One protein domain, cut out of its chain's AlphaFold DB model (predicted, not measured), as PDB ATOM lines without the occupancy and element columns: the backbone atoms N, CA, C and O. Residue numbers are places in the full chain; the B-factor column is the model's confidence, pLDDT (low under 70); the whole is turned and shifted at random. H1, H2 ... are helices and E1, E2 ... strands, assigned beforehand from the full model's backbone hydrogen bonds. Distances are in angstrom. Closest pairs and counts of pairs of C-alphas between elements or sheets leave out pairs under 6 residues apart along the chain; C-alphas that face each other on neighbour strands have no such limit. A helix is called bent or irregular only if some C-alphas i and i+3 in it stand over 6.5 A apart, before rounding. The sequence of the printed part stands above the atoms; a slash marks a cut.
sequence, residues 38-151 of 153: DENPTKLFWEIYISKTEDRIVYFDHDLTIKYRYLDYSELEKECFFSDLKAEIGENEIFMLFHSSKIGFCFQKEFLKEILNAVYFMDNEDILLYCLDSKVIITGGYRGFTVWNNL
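What this domain is: This is residues 38 to 151 of the 153 residues of an uncharacterized protein of Neisseria sicca VK64 (UniProt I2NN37). One strongly twisted sheet of six strands is the body of this domain, with two helices, H2 and H3, packed on one of its faces in two layers, sheet and helices. The third helix, H1, only grazes the sheet, and it lies at the opposite end of the longest axis from the beginning of H2. The sheet runs E1, E6, E5, E4, E2, E3, all antiparallel. The printed part has 114 residues with three named helices and six named strands in the order H1, E1, H2, E2, E3, H3, E4, E5, E6; the class is mixed. It is compact, with a radius of gyration of the C-alphas of 13.5 A and spans of 40 by 28 by 23 A.

Where its parts are: In the sheet, E1 is residues 64 to 70, 16.9 A; E6 144 to 150, 19.8 A, ending at C-alpha 150 (270.116, 259.854, 465.218); E5 137 to 141, 13.5 A; E4 127 to 131, 13.2 A; E2 94 to 99, 16.7 A; and E3 103 to 108, 17.1 A. H2, residues 75 to 89, is 21.9 A long, H3, 109 to 118, is 14.8 A, and H1, 43 to 49, is 10.1 A, beginning at C-alpha 43 (286.233, 256.779, 456.081). H2 and H3 are irregular: C-alphas 76 and 79 are 7.4 A apart, and C-alphas 110 and 113 are 7.7 A apart.

How they stand to each other: E4, E5 and E6 form a meander, each strand the antiparallel neighbour of the one before; N 138 and O 129 are 2.9 A apart, N 146 and O 139 2.8 A. Edge strand E1 pairs with E6, N 65 to O 149 at 2.9 A. E2 pairs with E4, N 98 to O 128 at 2.9 A, and forms a hairpin with edge strand E3, N 97 to O 105 at 2.9 A. E3, H3 and E4 make a split strand-helix-strand unit, two strands running the same way with E2 between them, and its crossover is right-handed. H3 lies over E2 at a height over the sheet of 8.4 A, along the strands at 0 degrees on the local plane; its closest C-alphas to E2 are Lys 109 and Ile 94, 5.9 A. H2, on the same face at a height of 7.7 A, is over none of the strands, but only just, with 2 of its C-alphas falling on E5. H2 and H3 are close but not clearly touching, Phe 82 to Lys 113 at 7.5 A between C-alphas. H1 grazes the sheet with residues 45 to 49 and is apart from H2 and H3. Every O i to N i+4 pair is within hydrogen-bond range in H1, 8 of 11 in H2 and 4 of 6 in H3.

The domain as a whole: The two C-alphas farthest apart, Lys 43 and Leu 76, are 41.3 A from each other. The printed part has no cut. The link from H1 to E1, residues 50 to 63, is long. Mean pLDDT of the printed part is 74.3; residues 38 to 64, 75 to 76, 78, 100 to 103 and 151 are under 70.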
ATOM      1  N   ASP A  38     283.746 256.744 445.057       54.81
ATOM      2  CA  ASP A  38     284.415 255.463 444.786       54.81
ATOM      3  C   ASP A  38     283.915 254.374 445.751       54.81
ATOM      4  O   ASP A  38     283.351 254.698 446.794       54.81
ATOM      5  N   GLU A  39     284.194 253.095 445.458       51.53
ATOM      6  CA  GLU A  39     283.846 251.912 446.284       51.53
ATOM      7  C   GLU A  39     284.252 252.022 447.769       51.53
ATOM      8  O   GLU A  39     283.799 251.249 448.606       51.53
ATOM      9  N   ASN A  40     285.081 253.009 448.114       49.16
ATOM     10  CA  ASN A  40     285.253 253.485 449.473       49.16
ATOM     11  C   ASN A  40     284.914 254.984 449.535       49.16
ATOM     12  O   ASN A  40     285.828 255.808 449.397       49.16
ATOM     13  N   PRO A  41     283.655 255.389 449.815       48.59
ATOM     14  CA  PRO A  41     283.399 256.715 450.372       48.59
ATOM     15  C   PRO A  41     284.428 256.953 451.477       48.59
ATOM     16  O   PRO A  41     284.800 256.011 452.185       48.59
ATOM     17  N   THR A  42     284.996 258.152 451.595       46.00
ATOM     18  CA  THR A  42     286.061 258.351 452.585       46.00
ATOM     19  C   THR A  42     285.572 257.896 453.954       46.00
ATOM     20  O   THR A  42     284.400 258.037 454.299       46.00
ATOM     21  N   LYS A  43     286.483 257.318 454.738       44.41
ATOM     22  CA  LYS A  43     286.233 256.779 456.081       44.41
ATOM     23  C   LYS A  43     285.352 257.697 456.952       44.41
ATOM     24  O   LYS A  43     284.570 257.196 457.745       44.41
ATOM     25  N   LEU A  44     285.453 259.008 456.726       42.84
ATOM     26  CA  LEU A  44     284.667 260.086 457.323       42.84
ATOM     27  C   LEU A  44     283.157 260.038 457.002       42.84
ATOM     28  O   LEU A  44     282.357 260.317 457.883       42.84
ATOM     29  N   PHE A  45     282.740 259.679 455.783       51.78
ATOM     30  CA  PHE A  45     281.317 259.519 455.444       51.78
ATOM     31  C   PHE A  45     280.728 258.243 456.060       51.78
ATOM     32  O   PHE A  45     279.616 258.279 456.582       51.78
ATOM     33  N   TRP A  46     281.509 257.157 456.096       51.94
ATOM     34  CA  TRP A  46     281.153 255.912 456.792       51.94
ATOM     35  C   TRP A  46     281.034 256.102 458.302       51.94
ATOM     36  O   TRP A  46     280.019 255.764 458.891       51.94
ATOM     37  N   GLU A  47     282.052 256.685 458.938       45.72
ATOM     38  CA  GLU A  47     282.117 256.847 460.400       45.72
ATOM     39  C   GLU A  47     281.022 257.750 460.965       45.72
ATOM     40  O   GLU A  47     280.760 257.691 462.161       45.72
ATOM     41  N   ILE A  48     280.376 258.559 460.123       49.34
ATOM     42  CA  ILE A  48     279.273 259.418 460.548       49.34
ATOM     43  C   ILE A  48     277.902 258.806 460.191       49.34
ATOM     44  O   ILE A  48     276.937 259.097 460.899       49.34
ATOM     45  N   TYR A  49     277.782 257.964 459.149       52.12
ATOM     46  CA  TYR A  49     276.459 257.569 458.629       52.12
ATOM     47  C   TYR A  49     276.264 256.108 458.178       52.12
ATOM     48  O   TYR A  49     275.121 255.774 457.895       52.12
ATOM     49  N   ILE A  50     277.282 255.230 458.097       45.88
ATOM     50  CA  ILE A  50     277.094 253.800 457.739       45.88
ATOM     51  C   ILE A  50     278.151 252.897 458.416       45.88
ATOM     52  O   ILE A  50     279.357 253.108 458.280       45.88
ATOM     53  N   SER A  51     277.709 251.851 459.128       41.31
ATOM     54  CA  SER A  51     278.596 250.911 459.835       41.31
ATOM     55  C   SER A  51     279.495 250.108 458.881       41.31
ATOM     56  O   SER A  51     279.036 249.535 457.895       41.31
ATOM     57  N   LYS A  52     280.795 250.028 459.198       39.78
ATOM     58  CA  LYS A  52     281.821 249.365 458.370       39.78
ATOM     59  C   LYS A  52     281.806 247.832 458.414       39.78
ATOM     60  O   LYS A  52     282.584 247.214 457.692       39.78
ATOM     61  N   THR A  53     281.029 247.204 459.292       43.22
ATOM     62  CA  THR A  53     281.217 245.779 459.620       43.22
ATOM     63  C   THR A  53     280.410 244.800 458.771       43.22
ATOM     64  O   THR A  53     280.794 243.636 458.724       43.22
ATOM     65  N   GLU A  54     279.337 245.224 458.093       38.53
ATOM     66  CA  GLU A  54     278.341 244.269 457.561       38.53
ATOM     67  C   GLU A  54     278.071 244.343 456.049       38.53
ATOM     68  O   GLU A  54     277.310 243.529 455.530       38.53
ATOM     69  N   ASP A  55     278.728 245.251 455.318       42.06
ATOM     70  CA  ASP A  55     278.677 245.347 453.844       42.06
ATOM     71  C   ASP A  55     277.240 245.279 453.250       42.06
ATOM     72  O   ASP A  55     277.009 244.706 452.183       42.06
ATOM     73  N   ARG A  56     276.260 245.848 453.974       37.12
ATOM     74  CA  ARG A  56     274.839 246.016 453.610       37.12
ATOM     75  C   ARG A  56     274.267 247.272 454.299       37.12
ATOM     76  O   ARG A  56     274.738 247.629 455.376       37.12
ATOM     77  N   ILE A  57     273.237 247.920 453.726       47.00
ATOM     78  CA  ILE A  57     272.402 248.914 454.449       47.00
ATOM     79  C   ILE A  57     271.414 248.121 455.297       47.00
ATOM     80  O   ILE A  57     270.253 247.956 454.960       47.00
ATOM     81  N   VAL A  58     271.924 247.483 456.342       38.81
ATOM     82  CA  VAL A  58     271.140 246.568 457.165       38.81
ATOM     83  C   VAL A  58     271.439 246.914 458.621       38.81
ATOM     84  O   VAL A  58     272.509 246.647 459.147       38.81
ATOM     85  N   TYR A  59     270.446 247.591 459.198       45.09
ATOM     86  CA  TYR A  59     270.171 247.842 460.613       45.09
ATOM     87  C   TYR A  59     271.128 248.741 461.405       45.09
ATOM     88  O   TYR A  59     271.997 248.320 462.160       45.09
ATOM     89  N   PHE A  60     270.785 250.030 461.365       53.75
ATOM     90  CA  PHE A  60     271.091 251.058 462.362       53.75
ATOM     91  C   PHE A  60     270.459 250.798 463.749       53.75
ATOM     92  O   PHE A  60     270.102 251.751 464.438       53.75
ATOM     93  N   ASP A  61     270.301 249.542 464.175       44.91
ATOM     94  CA  ASP A  61     269.510 249.160 465.362       44.91
ATOM     95  C   ASP A  61     270.048 249.741 466.684       44.91
ATOM     96  O   ASP A  61     269.392 249.667 467.724       44.91
ATOM     97  N   HIS A  62     271.247 250.331 466.664       51.03
ATOM     98  CA  HIS A  62     271.870 250.953 467.832       51.03
ATOM     99  C   HIS A  62     272.064 252.471 467.721       51.03
ATOM    100  O   HIS A  62     272.203 253.118 468.755       51.03
ATOM    101  N   ASP A  63     272.019 253.046 466.514       57.00
ATOM    102  CA  ASP A  63     272.350 254.462 466.287       57.00
ATOM    103  C   ASP A  63     271.168 255.289 465.776       57.00
ATOM    104  O   ASP A  63     271.133 256.502 465.998       57.00
ATOM    105  N   LEU A  64     270.196 254.661 465.104       69.94
ATOM    106  CA  LEU A  64     268.998 255.336 464.627       69.94
ATOM    107  C   LEU A  64     267.748 254.761 465.284       69.94
ATOM    108  O   LEU A  64     267.574 253.555 465.415       69.94
ATOM    109  N   THR A  65     266.826 255.646 465.646       77.38
ATOM    110  CA  THR A  65     265.478 255.269 466.077       77.38
ATOM    111  C   THR A  65     264.457 255.841 465.119       77.38
ATOM    112  O   THR A  65     264.658 256.899 464.525       77.38
ATOM    113  N   ILE A  66     263.343 255.136 464.943       83.94
ATOM    114  CA  ILE A  66     262.246 255.635 464.113       83.94
ATOM    115  C   ILE A  66     261.694 256.901 464.771       83.94
ATOM    116  O   ILE A  66     261.243 256.854 465.916       83.94
ATOM    117  N   LYS A  67     261.703 258.019 464.038       87.00
ATOM    118  CA  LYS A  67     261.009 259.244 464.447       87.00
ATOM    119  C   LYS A  67     259.519 259.112 464.130       87.00
ATOM    120  O   LYS A  67     258.687 259.250 465.021       87.00
ATOM    121  N   TYR A  68     259.198 258.803 462.872       89.94
ATOM    122  CA  TYR A  68     257.861 258.427 462.388       89.94
ATOM    123  C   TYR A  68     257.932 257.817 460.988       89.94
ATOM    124  O   TYR A  68     258.979 257.809 460.338       89.94
ATOM    125  N   ARG A  69     256.788 257.298 460.529       89.44
ATOM    126  CA  ARG A  69     256.604 256.709 459.204       89.44
ATOM    127  C   ARG A  69     255.407 257.341 458.507       89.44
ATOM    128  O   ARG A  69     254.357 257.488 459.128       89.44
ATOM    129  N   TYR A  70     255.569 257.626 457.223       85.00
ATOM    130  CA  TYR A  70     254.468 257.841 456.293       85.00
ATOM    131  C   TYR A  70     254.248 256.529 455.539       85.00
ATOM    132  O   TYR A  70     255.177 256.038 454.900       85.00
ATOM    133  N   LEU A  71     253.065 255.930 455.664       78.75
ATOM    134  CA  LEU A  71     252.716 254.635 455.069       78.75
ATOM    135  C   LEU A  71     251.447 254.765 454.222       78.75
ATOM    136  O   LEU A  71     250.677 255.705 454.404       78.75
ATOM    137  N   ASP A  72     251.227 253.772 453.363       76.00
ATOM    138  CA  ASP A  72     250.019 253.582 452.551       76.00
ATOM    139  C   ASP A  72     249.794 254.574 451.403       76.00
ATOM    140  O   ASP A  72     248.661 254.743 450.961       76.00
ATOM    141  N   TYR A  73     250.852 255.138 450.814       80.31
ATOM    142  CA  TYR A  73     250.705 255.817 449.523       80.31
ATOM    143  C   TYR A  73     250.285 254.812 448.441       80.31
ATOM    144  O   TYR A  73     251.052 253.927 448.044       80.31
ATOM    145  N   SER A  74     249.060 254.945 447.942       73.06
ATOM    146  CA  SER A  74     248.618 254.274 446.721       73.06
ATOM    147  C   SER A  74     249.259 254.902 445.475       73.06
ATOM    148  O   SER A  74     249.811 256.001 445.516       73.06
ATOM    149  N   GLU A  75     249.143 254.237 444.321       65.44
ATOM    150  CA  GLU A  75     249.576 254.791 443.025       65.44
ATOM    151  C   GLU A  75     248.974 256.180 442.735       65.44
ATOM    152  O   GLU A  75     249.617 257.014 442.100       65.44
ATOM    153  N   LEU A  76     247.762 256.446 443.238       64.62
ATOM    154  CA  LEU A  76     247.065 257.730 443.105       64.62
ATOM    155  C   LEU A  76     247.617 258.813 444.047       64.62
ATOM    156  O   LEU A  76     247.418 259.997 443.797       64.62
ATOM    157  N   GLU A  77     248.331 258.426 445.104       71.44
ATOM    158  CA  GLU A  77     248.868 259.316 446.142       71.44
ATOM    159  C   GLU A  77     250.381 259.548 445.998       71.44
ATOM    160  O   GLU A  77     250.998 260.204 446.837       71.44
ATOM    161  N   LYS A  78     250.996 259.084 444.898       69.94
ATOM    162  CA  LYS A  78     252.410 259.357 444.574       69.94
ATOM    163  C   LYS A  78     252.739 260.851 444.519       69.94
ATOM    164  O   LYS A  78     253.872 261.249 444.783       69.94
ATOM    165  N   GLU A  79     251.770 261.699 444.183       74.19
ATOM    166  CA  GLU A  79     251.959 263.153 444.233       74.19
ATOM    167  C   GLU A  79     252.048 263.677 445.674       74.19
ATOM    168  O   GLU A  79     252.880 264.547 445.951       74.19
ATOM    169  N   CYS A  80     251.273 263.101 446.599       83.38
ATOM    170  CA  CYS A  80     251.345 263.416 448.027       83.38
ATOM    171  C   CYS A  80     252.691 262.989 448.618       83.38
ATOM    172  O   CYS A  80     253.291 263.772 449.348       83.38
ATOM    173  N   PHE A  81     253.227 261.828 448.213       88.44
ATOM    174  CA  PHE A  81     254.544 261.350 448.653       88.44
ATOM    175  C   PHE A  81     255.635 262.418 448.488       88.44
ATOM    176  O   PHE A  81     256.343 262.740 449.438       88.44
ATOM    177  N   PHE A  82     255.765 263.012 447.295       87.12
ATOM    178  CA  PHE A  82     256.799 264.024 447.059       87.12
ATOM    179  C   PHE A  82     256.520 265.341 447.785       87.12
ATOM    180  O   PHE A  82     257.465 266.069 448.082       87.12
ATOM    181  N   SER A  83     255.253 265.672 448.043       88.69
ATOM    182  CA  SER A  83     254.889 266.844 448.840       88.69
ATOM    183  C   SER A  83     255.290 266.659 450.303       88.69
ATOM    184  O   SER A  83     255.962 267.523 450.865       88.69
ATOM    185  N   ASP A  84     254.947 265.515 450.894       91.06
ATOM    186  CA  ASP A  84     255.274 265.180 452.283       91.06
ATOM    187  C   ASP A  84     256.788 265.033 452.464       91.06
ATOM    188  O   ASP A  84     257.369 265.614 453.378       91.06
ATOM    189  N   LEU A  85     257.462 264.365 451.522       90.75
ATOM    190  CA  LEU A  85     258.919 264.280 451.508       90.75
ATOM    191  C   LEU A  85     259.562 265.672 451.446       90.75
ATOM    192  O   LEU A  85     260.515 265.941 452.171       90.75
ATOM    193  N   LYS A  86     259.041 266.579 450.607       90.50
ATOM    194  CA  LYS A  86     259.530 267.966 450.530       90.50
ATOM    195  C   LYS A  86     259.352 268.723 451.844       90.50
ATOM    196  O   LYS A  86     260.245 269.482 452.216       90.50
ATOM    197  N   ALA A  87     258.232 268.522 452.534       90.81
ATOM    198  CA  ALA A  87     258.000 269.132 453.839       90.81
ATOM    199  C   ALA A  87     259.032 268.656 454.876       90.81
ATOM    200  O   ALA A  87     259.480 269.454 455.696       90.81
ATOM    201  N   GLU A  88     259.458 267.393 454.794       91.88
ATOM    202  CA  GLU A  88     260.435 266.804 455.714       91.88
ATOM    203  C   GLU A  88     261.885 267.198 455.440       91.88
ATOM    204  O   GLU A  88     262.645 267.499 456.362       91.88
ATOM    205  N   ILE A  89     262.292 267.220 454.172       90.44
ATOM    206  CA  ILE A  89     263.662 267.602 453.805       90.44
ATOM    207  C   ILE A  89     263.896 269.116 453.924       90.44
ATOM    208  O   ILE A  89     265.038 269.542 454.103       90.44
ATOM    209  N   GLY A  90     262.834 269.926 453.841       88.38
ATOM    210  CA  GLY A  90     262.887 271.383 453.942       88.38
ATOM    211  C   GLY A  90     263.718 272.039 452.834       88.38
ATOM    212  O   GLY A  90     263.698 271.620 451.676       88.38
ATOM    213  N   GLU A  91     264.484 273.072 453.195       89.06
ATOM    214  CA  GLU A  91     265.351 273.822 452.268       89.06
ATOM    215  C   GLU A  91     266.722 273.171 452.041       89.06
ATOM    216  O   GLU A  91     267.707 273.849 451.773       89.06
ATOM    217  N   ASN A  92     266.804 271.850 452.177       86.25
ATOM    218  CA  ASN A  92     268.038 271.121 451.944       86.25
ATOM    219  C   ASN A  92     268.422 271.159 450.457       86.25
ATOM    220  O   ASN A  92     267.635 270.751 449.599       86.25
ATOM    221  N   GLU A  93     269.643 271.598 450.157       86.19
ATOM    222  CA  GLU A  93     270.082 271.825 448.774       86.19
ATOM    223  C   GLU A  93     270.894 270.654 448.208       86.19
ATOM    224  O   GLU A  93     270.914 270.433 446.994       86.19
ATOM    225  N   ILE A  94     271.535 269.870 449.081       81.94
ATOM    226  CA  ILE A  94     272.419 268.765 448.695       81.94
ATOM    227  C   ILE A  94     272.004 267.469 449.383       81.94
ATOM    228  O   ILE A  94     271.883 267.395 450.608       81.94
ATOM    229  N   PHE A  95     271.847 266.421 448.586       86.31
ATOM    230  CA  PHE A  95     271.428 265.106 449.041       86.31
ATOM    231  C   PHE A  95     272.533 264.096 448.809       86.31
ATOM    232  O   PHE A  95     273.204 264.113 447.776       86.31
ATOM    233  N   MET A  96     272.688 263.187 449.762       83.56
ATOM    234  CA  MET A  96     273.472 261.974 449.589       83.56
ATOM    235  C   MET A  96     272.523 260.792 449.583       83.56
ATOM    236  O   MET A  96     271.689 260.667 450.477       83.56
ATOM    237  N   LEU A  97     272.645 259.941 448.574       85.44
ATOM    238  CA  LEU A  97     271.872 258.716 448.479       85.44
ATOM    239  C   LEU A  97     272.813 257.536 448.558       85.44
ATOM    240  O   LEU A  97     273.811 257.477 447.839       85.44
ATOM    241  N   PHE A  98     272.470 256.619 449.450       77.31
ATOM    242  CA  PHE A  98     273.199 255.392 449.692       77.31
ATOM    243  C   PHE A  98     272.290 254.218 449.354       77.31
ATOM    244  O   PHE A  98     271.160 254.148 449.831       77.31
ATOM    245  N   HIS A  99     272.785 253.312 448.522       70.44
ATOM    246  CA  HIS A  99     272.127 252.077 448.119       70.44
ATOM    247  C   HIS A  99     273.128 250.942 448.370       70.44
ATOM    248  O   HIS A  99     274.122 250.805 447.667       70.44
ATOM    249  N   SER A 100     272.937 250.142 449.417       62.91
ATOM    250  CA  SER A 100     273.976 249.252 449.974       62.91
ATOM    251  C   SER A 100     275.270 249.958 450.449       62.91
ATOM    252  O   SER A 100     275.423 251.178 450.387       62.91
ATOM    253  N   SER A 101     276.232 249.168 450.936       52.84
ATOM    254  CA  SER A 101     277.564 249.639 451.336       52.84
ATOM    255  C   SER A 101     278.474 250.033 450.157       52.84
ATOM    256  O   SER A 101     279.596 250.490 450.355       52.84
ATOM    257  N   LYS A 102     278.036 249.818 448.916       53.72
ATOM    258  CA  LYS A 102     278.902 249.954 447.731       53.72
ATOM    259  C   LYS A 102     278.506 251.100 446.825       53.72
ATOM    260  O   LYS A 102     279.279 251.467 445.945       53.72
ATOM    261  N   ILE A 103     277.313 251.654 447.022       64.75
ATOM    262  CA  ILE A 103     276.743 252.618 446.094       64.75
ATOM    263  C   ILE A 103     276.342 253.859 446.879       64.75
ATOM    264  O   ILE A 103     275.436 253.834 447.707       64.75
ATOM    265  N   GLY A 104     277.056 254.950 446.621       74.81
ATOM    266  CA  GLY A 104     276.810 256.245 447.231       74.81
ATOM    267  C   GLY A 104     277.070 257.354 446.225       74.81
ATOM    268  O   GLY A 104     278.118 257.380 445.576       74.81
ATOM    269  N   PHE A 105     276.141 258.292 446.095       80.00
ATOM    270  CA  PHE A 105     276.346 259.469 445.257       80.00
ATOM    271  C   PHE A 105     275.617 260.692 445.807       80.00
ATOM    272  O   PHE A 105     274.676 260.596 446.595       80.00
ATOM    273  N   CYS A 106     276.109 261.860 445.414       84.31
ATOM    274  CA  CYS A 106     275.650 263.161 445.863       84.31
ATOM    275  C   CYS A 106     275.053 263.943 444.690       84.31
ATOM    276  O   CYS A 106     275.635 263.986 443.602       84.31
ATOM    277  N   PHE A 107     273.906 264.577 444.918       87.69
ATOM    278  CA  PHE A 107     273.189 265.355 443.909       87.69
ATOM    279  C   PHE A 107     272.471 266.562 444.526       87.69
ATOM    280  O   PHE A 107     272.247 266.637 445.734       87.69
ATOM    281  N   GLN A 108     272.125 267.526 443.674       88.06
ATOM    282  CA  GLN A 108     271.427 268.754 444.059       88.06
ATOM    283  C   GLN A 108     269.906 268.557 444.099       88.06
ATOM    284  O   GLN A 108     269.359 267.734 443.364       88.06
ATOM    285  N   LYS A 109     269.213 269.356 444.919       90.81
ATOM    286  CA  LYS A 109     267.749 269.345 445.117       90.81
ATOM    287  C   LYS A 109     266.929 269.304 443.835       90.81
ATOM    288  O   LYS A 109     265.906 268.624 443.791       90.81
ATOM    289  N   GLU A 110     267.376 270.001 442.796       92.19
ATOM    290  CA  GLU A 110     266.703 270.037 441.495       92.19
ATOM    291  C   GLU A 110     266.540 268.647 440.855       92.19
ATOM    292  O   GLU A 110     265.527 268.402 440.207       92.19
ATOM    293  N   PHE A 111     267.447 267.703 441.134       91.94
ATOM    294  CA  PHE A 111     267.399 266.333 440.608       91.94
ATOM    295  C   PHE A 111     266.691 265.338 441.531       91.94
ATOM    296  O   PHE A 111     266.551 264.168 441.179       91.94
ATOM    297  N   LEU A 112     266.220 265.767 442.706       91.38
ATOM    298  CA  LEU A 112     265.694 264.868 443.735       91.38
ATOM    299  C   LEU A 112     264.595 263.945 443.208       91.38
ATOM    300  O   LEU A 112     264.680 262.730 443.361       91.38
ATOM    301  N   LYS A 113     263.568 264.505 442.566       91.25
ATOM    302  CA  LYS A 113     262.432 263.710 442.083       91.25
ATOM    303  C   LYS A 113     262.863 262.692 441.025       91.25
ATOM    304  O   LYS A 113     262.429 261.546 441.067       91.25
ATOM    305  N   GLU A 114     263.699 263.111 440.082       92.38
ATOM    306  CA  GLU A 114     264.161 262.263 438.978       92.38
ATOM    307  C   GLU A 114     265.022 261.110 439.492       92.38
ATOM    308  O   GLU A 114     264.777 259.958 439.138       92.38
ATOM    309  N   ILE A 115     265.956 261.399 440.401       91.19
ATOM    310  CA  ILE A 115     266.823 260.391 441.009       91.19
ATOM    311  C   ILE A 115     266.029 259.403 441.859       91.19
ATOM    312  O   ILE A 115     266.192 258.200 441.675       91.19
ATOM    313  N   LEU A 116     265.149 259.876 442.748       90.88
ATOM    314  CA  LEU A 116     264.362 258.988 443.614       90.88
ATOM    315  C   LEU A 116     263.443 258.058 442.814       90.88
ATOM    316  O   LEU A 116     263.274 256.898 443.186       90.88
ATOM    317  N   ASN A 117     262.897 258.537 441.693       89.62
ATOM    318  CA  ASN A 117     262.143 257.692 440.771       89.62
ATOM    319  C   ASN A 117     263.037 256.644 440.095       89.62
ATOM    320  O   ASN A 117     262.655 255.481 440.020       89.62
ATOM    321  N   ALA A 118     264.222 257.038 439.618       89.56
ATOM    322  CA  ALA A 118     265.133 256.145 438.898       89.56
ATOM    323  C   ALA A 118     265.684 254.998 439.755       89.56
ATOM    324  O   ALA A 118     266.008 253.938 439.217       89.56
ATOM    325  N   VAL A 119     265.784 255.207 441.068       86.81
ATOM    326  CA  VAL A 119     266.229 254.183 442.025       86.81
ATOM    327  C   VAL A 119     265.068 253.463 442.718       86.81
ATOM    328  O   VAL A 119     265.302 252.689 443.640       86.81
ATOM    329  N   TYR A 120     263.823 253.710 442.292       86.94
ATOM    330  CA  TYR A 120     262.620 253.111 442.877       86.94
ATOM    331  C   TYR A 120     262.538 253.301 444.397       86.94
ATOM    332  O   TYR A 120     262.214 252.374 445.132       86.94
ATOM    333  N   PHE A 121     262.837 254.509 444.883       88.31
ATOM    334  CA  PHE A 121     262.948 254.786 446.319       88.31
ATOM    335  C   PHE A 121     261.698 254.362 447.109       88.31
ATOM    336  O   PHE A 121     261.815 253.749 448.160       88.31
ATOM    337  N   MET A 122     260.493 254.606 446.583       85.88
ATOM    338  CA  MET A 122     259.229 254.195 447.225       85.88
ATOM    339  C   MET A 122     259.019 252.676 447.319       85.88
ATOM    340  O   MET A 122     258.120 252.232 448.025       85.88
ATOM    341  N   ASP A 123     259.807 251.884 446.604       81.56
ATOM    342  CA  ASP A 123     259.681 250.428 446.546       81.56
ATOM    343  C   ASP A 123     260.949 249.730 447.065       81.56
ATOM    344  O   ASP A 123     261.066 248.508 446.966       81.56
ATOM    345  N   ASN A 124     261.900 250.493 447.618       79.31
ATOM    346  CA  ASN A 124     263.209 249.995 448.013       79.31
ATOM    347  C   ASN A 124     263.594 250.469 449.423       79.31
ATOM    348  O   ASN A 124     263.939 251.632 449.643       79.31
ATOM    349  N   GLU A 125     263.554 249.533 450.372       74.00
ATOM    350  CA  GLU A 125     263.918 249.760 451.776       74.00
ATOM    351  C   GLU A 125     265.432 249.855 452.002       74.00
ATOM    352  O   GLU A 125     265.872 250.398 453.015       74.00
ATOM    353  N   ASP A 126     266.231 249.403 451.035       76.06
ATOM    354  CA  ASP A 126     267.692 249.405 451.110       76.06
ATOM    355  C   ASP A 126     268.301 250.743 450.663       76.06
ATOM    356  O   ASP A 126     269.521 250.841 450.505       76.06
ATOM    357  N   ILE A 127     267.483 251.777 450.427       80.81
ATOM    358  CA  ILE A 127     267.954 253.107 450.035       80.81
ATOM    359  C   ILE A 127     267.781 254.102 451.173       80.81
ATOM    360  O   ILE A 127     266.677 254.354 451.659       80.81
ATOM    361  N   LEU A 128     268.891 254.748 451.525       84.69
ATOM    362  CA  LEU A 128     268.942 255.831 452.491       84.69
ATOM    363  C   LEU A 128     269.210 257.156 451.781       84.69
ATOM    364  O   LEU A 128     270.238 257.342 451.131       84.69
ATOM    365  N   LEU A 129     268.285 258.093 451.953       89.19
ATOM    366  CA  LEU A 129     268.420 259.487 451.570       89.19
ATOM    367  C   LEU A 129     268.852 260.305 452.788       89.19
ATOM    368  O   LEU A 129     268.172 260.348 453.815       89.19
ATOM    369  N   TYR A 130     269.973 260.994 452.648       86.31
ATOM    370  CA  TYR A 130     270.529 261.867 453.662       86.31
ATOM    371  C   TYR A 130     270.513 263.326 453.203       86.31
ATOM    372  O   TYR A 130     271.076 263.680 452.165       86.31
ATOM    373  N   CYS A 131     269.879 264.175 454.008       87.56
ATOM    374  CA  CYS A 131     269.792 265.612 453.785       87.56
ATOM    375  C   CYS A 131     270.999 266.294 454.437       87.56
ATOM    376  O   CYS A 131     271.109 266.325 455.666       87.56
ATOM    377  N   LEU A 132     271.937 266.802 453.631       79.44
ATOM    378  CA  LEU A 132     273.228 267.281 454.122       79.44
ATOM    379  C   LEU A 132     273.113 268.474 455.082       79.44
ATOM    380  O   LEU A 132     273.861 268.523 456.056       79.44
ATOM    381  N   ASP A 133     272.202 269.408 454.843       79.44
ATOM    382  CA  ASP A 133     272.041 270.640 455.618       79.44
ATOM    383  C   ASP A 133     271.234 270.383 456.893       79.44
ATOM    384  O   ASP A 133     271.709 270.635 458.003       79.44
ATOM    385  N   SER A 134     270.038 269.806 456.738       81.38
ATOM    386  CA  SER A 134     269.103 269.547 457.843       81.38
ATOM    387  C   SER A 134     269.462 268.316 458.675       81.38
ATOM    388  O   SER A 134     268.911 268.114 459.755       81.38
ATOM    389  N   LYS A 135     270.395 267.490 458.189       80.50
ATOM    390  CA  LYS A 135     270.816 266.220 458.798       80.50
ATOM    391  C   LYS A 135     269.688 265.185 458.905       80.50
ATOM    392  O   LYS A 135     269.866 264.188 459.603       80.50
ATOM    393  N   VAL A 136     268.568 265.398 458.210       85.62
ATOM    394  CA  VAL A 136     267.432 264.472 458.166       85.62
ATOM    395  C   VAL A 136     267.833 263.199 457.421       85.62
ATOM    396  O   VAL A 136     268.489 263.249 456.378       85.62
ATOM    397  N   ILE A 137     267.438 262.055 457.977       86.06
ATOM    398  CA  ILE A 137     267.699 260.726 457.428       86.06
ATOM    399  C   ILE A 137     266.358 260.093 457.077       86.06
ATOM    400  O   ILE A 137     265.469 260.008 457.930       86.06
ATOM    401  N   ILE A 138     266.223 259.652 455.829       90.38
ATOM    402  CA  ILE A 138     264.985 259.100 455.288       90.38
ATOM    403  C   ILE A 138     265.293 257.798 454.563       90.38
ATOM    404  O   ILE A 138     266.218 257.748 453.758       90.38
ATOM    405  N   THR A 139     264.505 256.758 454.804       88.50
ATOM    406  CA  THR A 139     264.506 255.562 453.952       88.50
ATOM    407  C   THR A 139     263.170 255.436 453.252       88.50
ATOM    408  O   THR A 139     262.129 255.748 453.836       88.50
ATOM    409  N   GLY A 140     263.204 254.997 452.001       86.88
ATOM    410  CA  GLY A 140     262.007 254.596 451.281       86.88
ATOM    411  C   GLY A 140     261.553 253.205 451.719       86.88
ATOM    412  O   GLY A 140     262.186 252.578 452.569       86.88
ATOM    413  N   GLY A 141     260.426 252.740 451.201       81.19
ATOM    414  CA  GLY A 141     259.910 251.409 451.499       81.19
ATOM    415  C   GLY A 141     258.486 251.242 451.014       81.19
ATOM    416  O   GLY A 141     257.828 252.240 450.733       81.19
ATOM    417  N   TYR A 142     258.012 249.997 450.922       77.06
ATOM    418  CA  TYR A 142     256.758 249.673 450.238       77.06
ATOM    419  C   TYR A 142     255.606 250.598 450.670       77.06
ATOM    420  O   TYR A 142     255.077 250.477 451.778       77.06
ATOM    421  N   ARG A 143     255.212 251.506 449.760       76.38
ATOM    422  CA  ARG A 143     254.147 252.519 449.926       76.38
ATOM    423  C   ARG A 143     254.436 253.637 450.933       76.38
ATOM    424  O   ARG A 143     253.500 254.197 451.502       76.38
ATOM    425  N   GLY A 144     255.693 253.991 451.177       87.69
ATOM    426  CA  GLY A 144     256.016 254.906 452.262       87.69
ATOM    427  C   GLY A 144     257.446 255.409 452.322       87.69
ATOM    428  O   GLY A 144     258.293 255.124 451.478       87.69
ATOM    429  N   PHE A 145     257.701 256.172 453.379       90.88
ATOM    430  CA  PHE A 145     259.047 256.476 453.834       90.88
ATOM    431  C   PHE A 145     259.099 256.568 455.360       90.88
ATOM    432  O   PHE A 145     258.118 256.892 456.037       90.88
ATOM    433  N   THR A 146     260.269 256.274 455.911       88.88
ATOM    434  CA  THR A 146     260.557 256.391 457.340       88.88
ATOM    435  C   THR A 146     261.517 257.543 457.562       88.88
ATOM    436  O   THR A 146     262.557 257.609 456.911       88.88
ATOM    437  N   VAL A 147     261.186 258.425 458.506       90.06
ATOM    438  CA  VAL A 147     262.106 259.445 459.011       90.06
ATOM    439  C   VAL A 147     262.758 258.923 460.283       90.06
ATOM    440  O   VAL A 147     262.086 258.426 461.194       90.06
ATOM    441  N   TRP A 148     264.077 259.053 460.352       85.81
ATOM    442  CA  TRP A 148     264.893 258.516 461.433       85.81
ATOM    443  C   TRP A 148     265.474 259.632 462.305       85.81
ATOM    444  O   TRP A 148     265.833 260.703 461.817       85.81
ATOM    445  N   ASN A 149     265.597 259.359 463.602       80.12
ATOM    446  CA  ASN A 149     266.368 260.148 464.559       80.12
ATOM    447  C   ASN A 149     267.733 259.502 464.762       80.12
ATOM    448  O   ASN A 149     267.810 258.289 464.934       80.12
ATOM    449  N   ASN A 150     268.787 260.311 464.825       72.75
ATOM    450  CA  ASN A 150     270.116 259.854 465.218       72.75
ATOM    451  C   ASN A 150     270.276 259.994 466.735       72.75
ATOM    452  O   ASN A 150     270.136 261.093 467.260       72.75
ATOM    453  N   LEU A 151     270.546 258.890 467.431       60.69
ATOM    454  CA  LEU A 151     270.690 258.850 468.889       60.69
ATOM    455  C   LEU A 151     271.964 259.541 469.396       60.69
ATOM    456  O   LEU A 151     272.043 259.892 470.571       60.69
TER     457      LEU A 151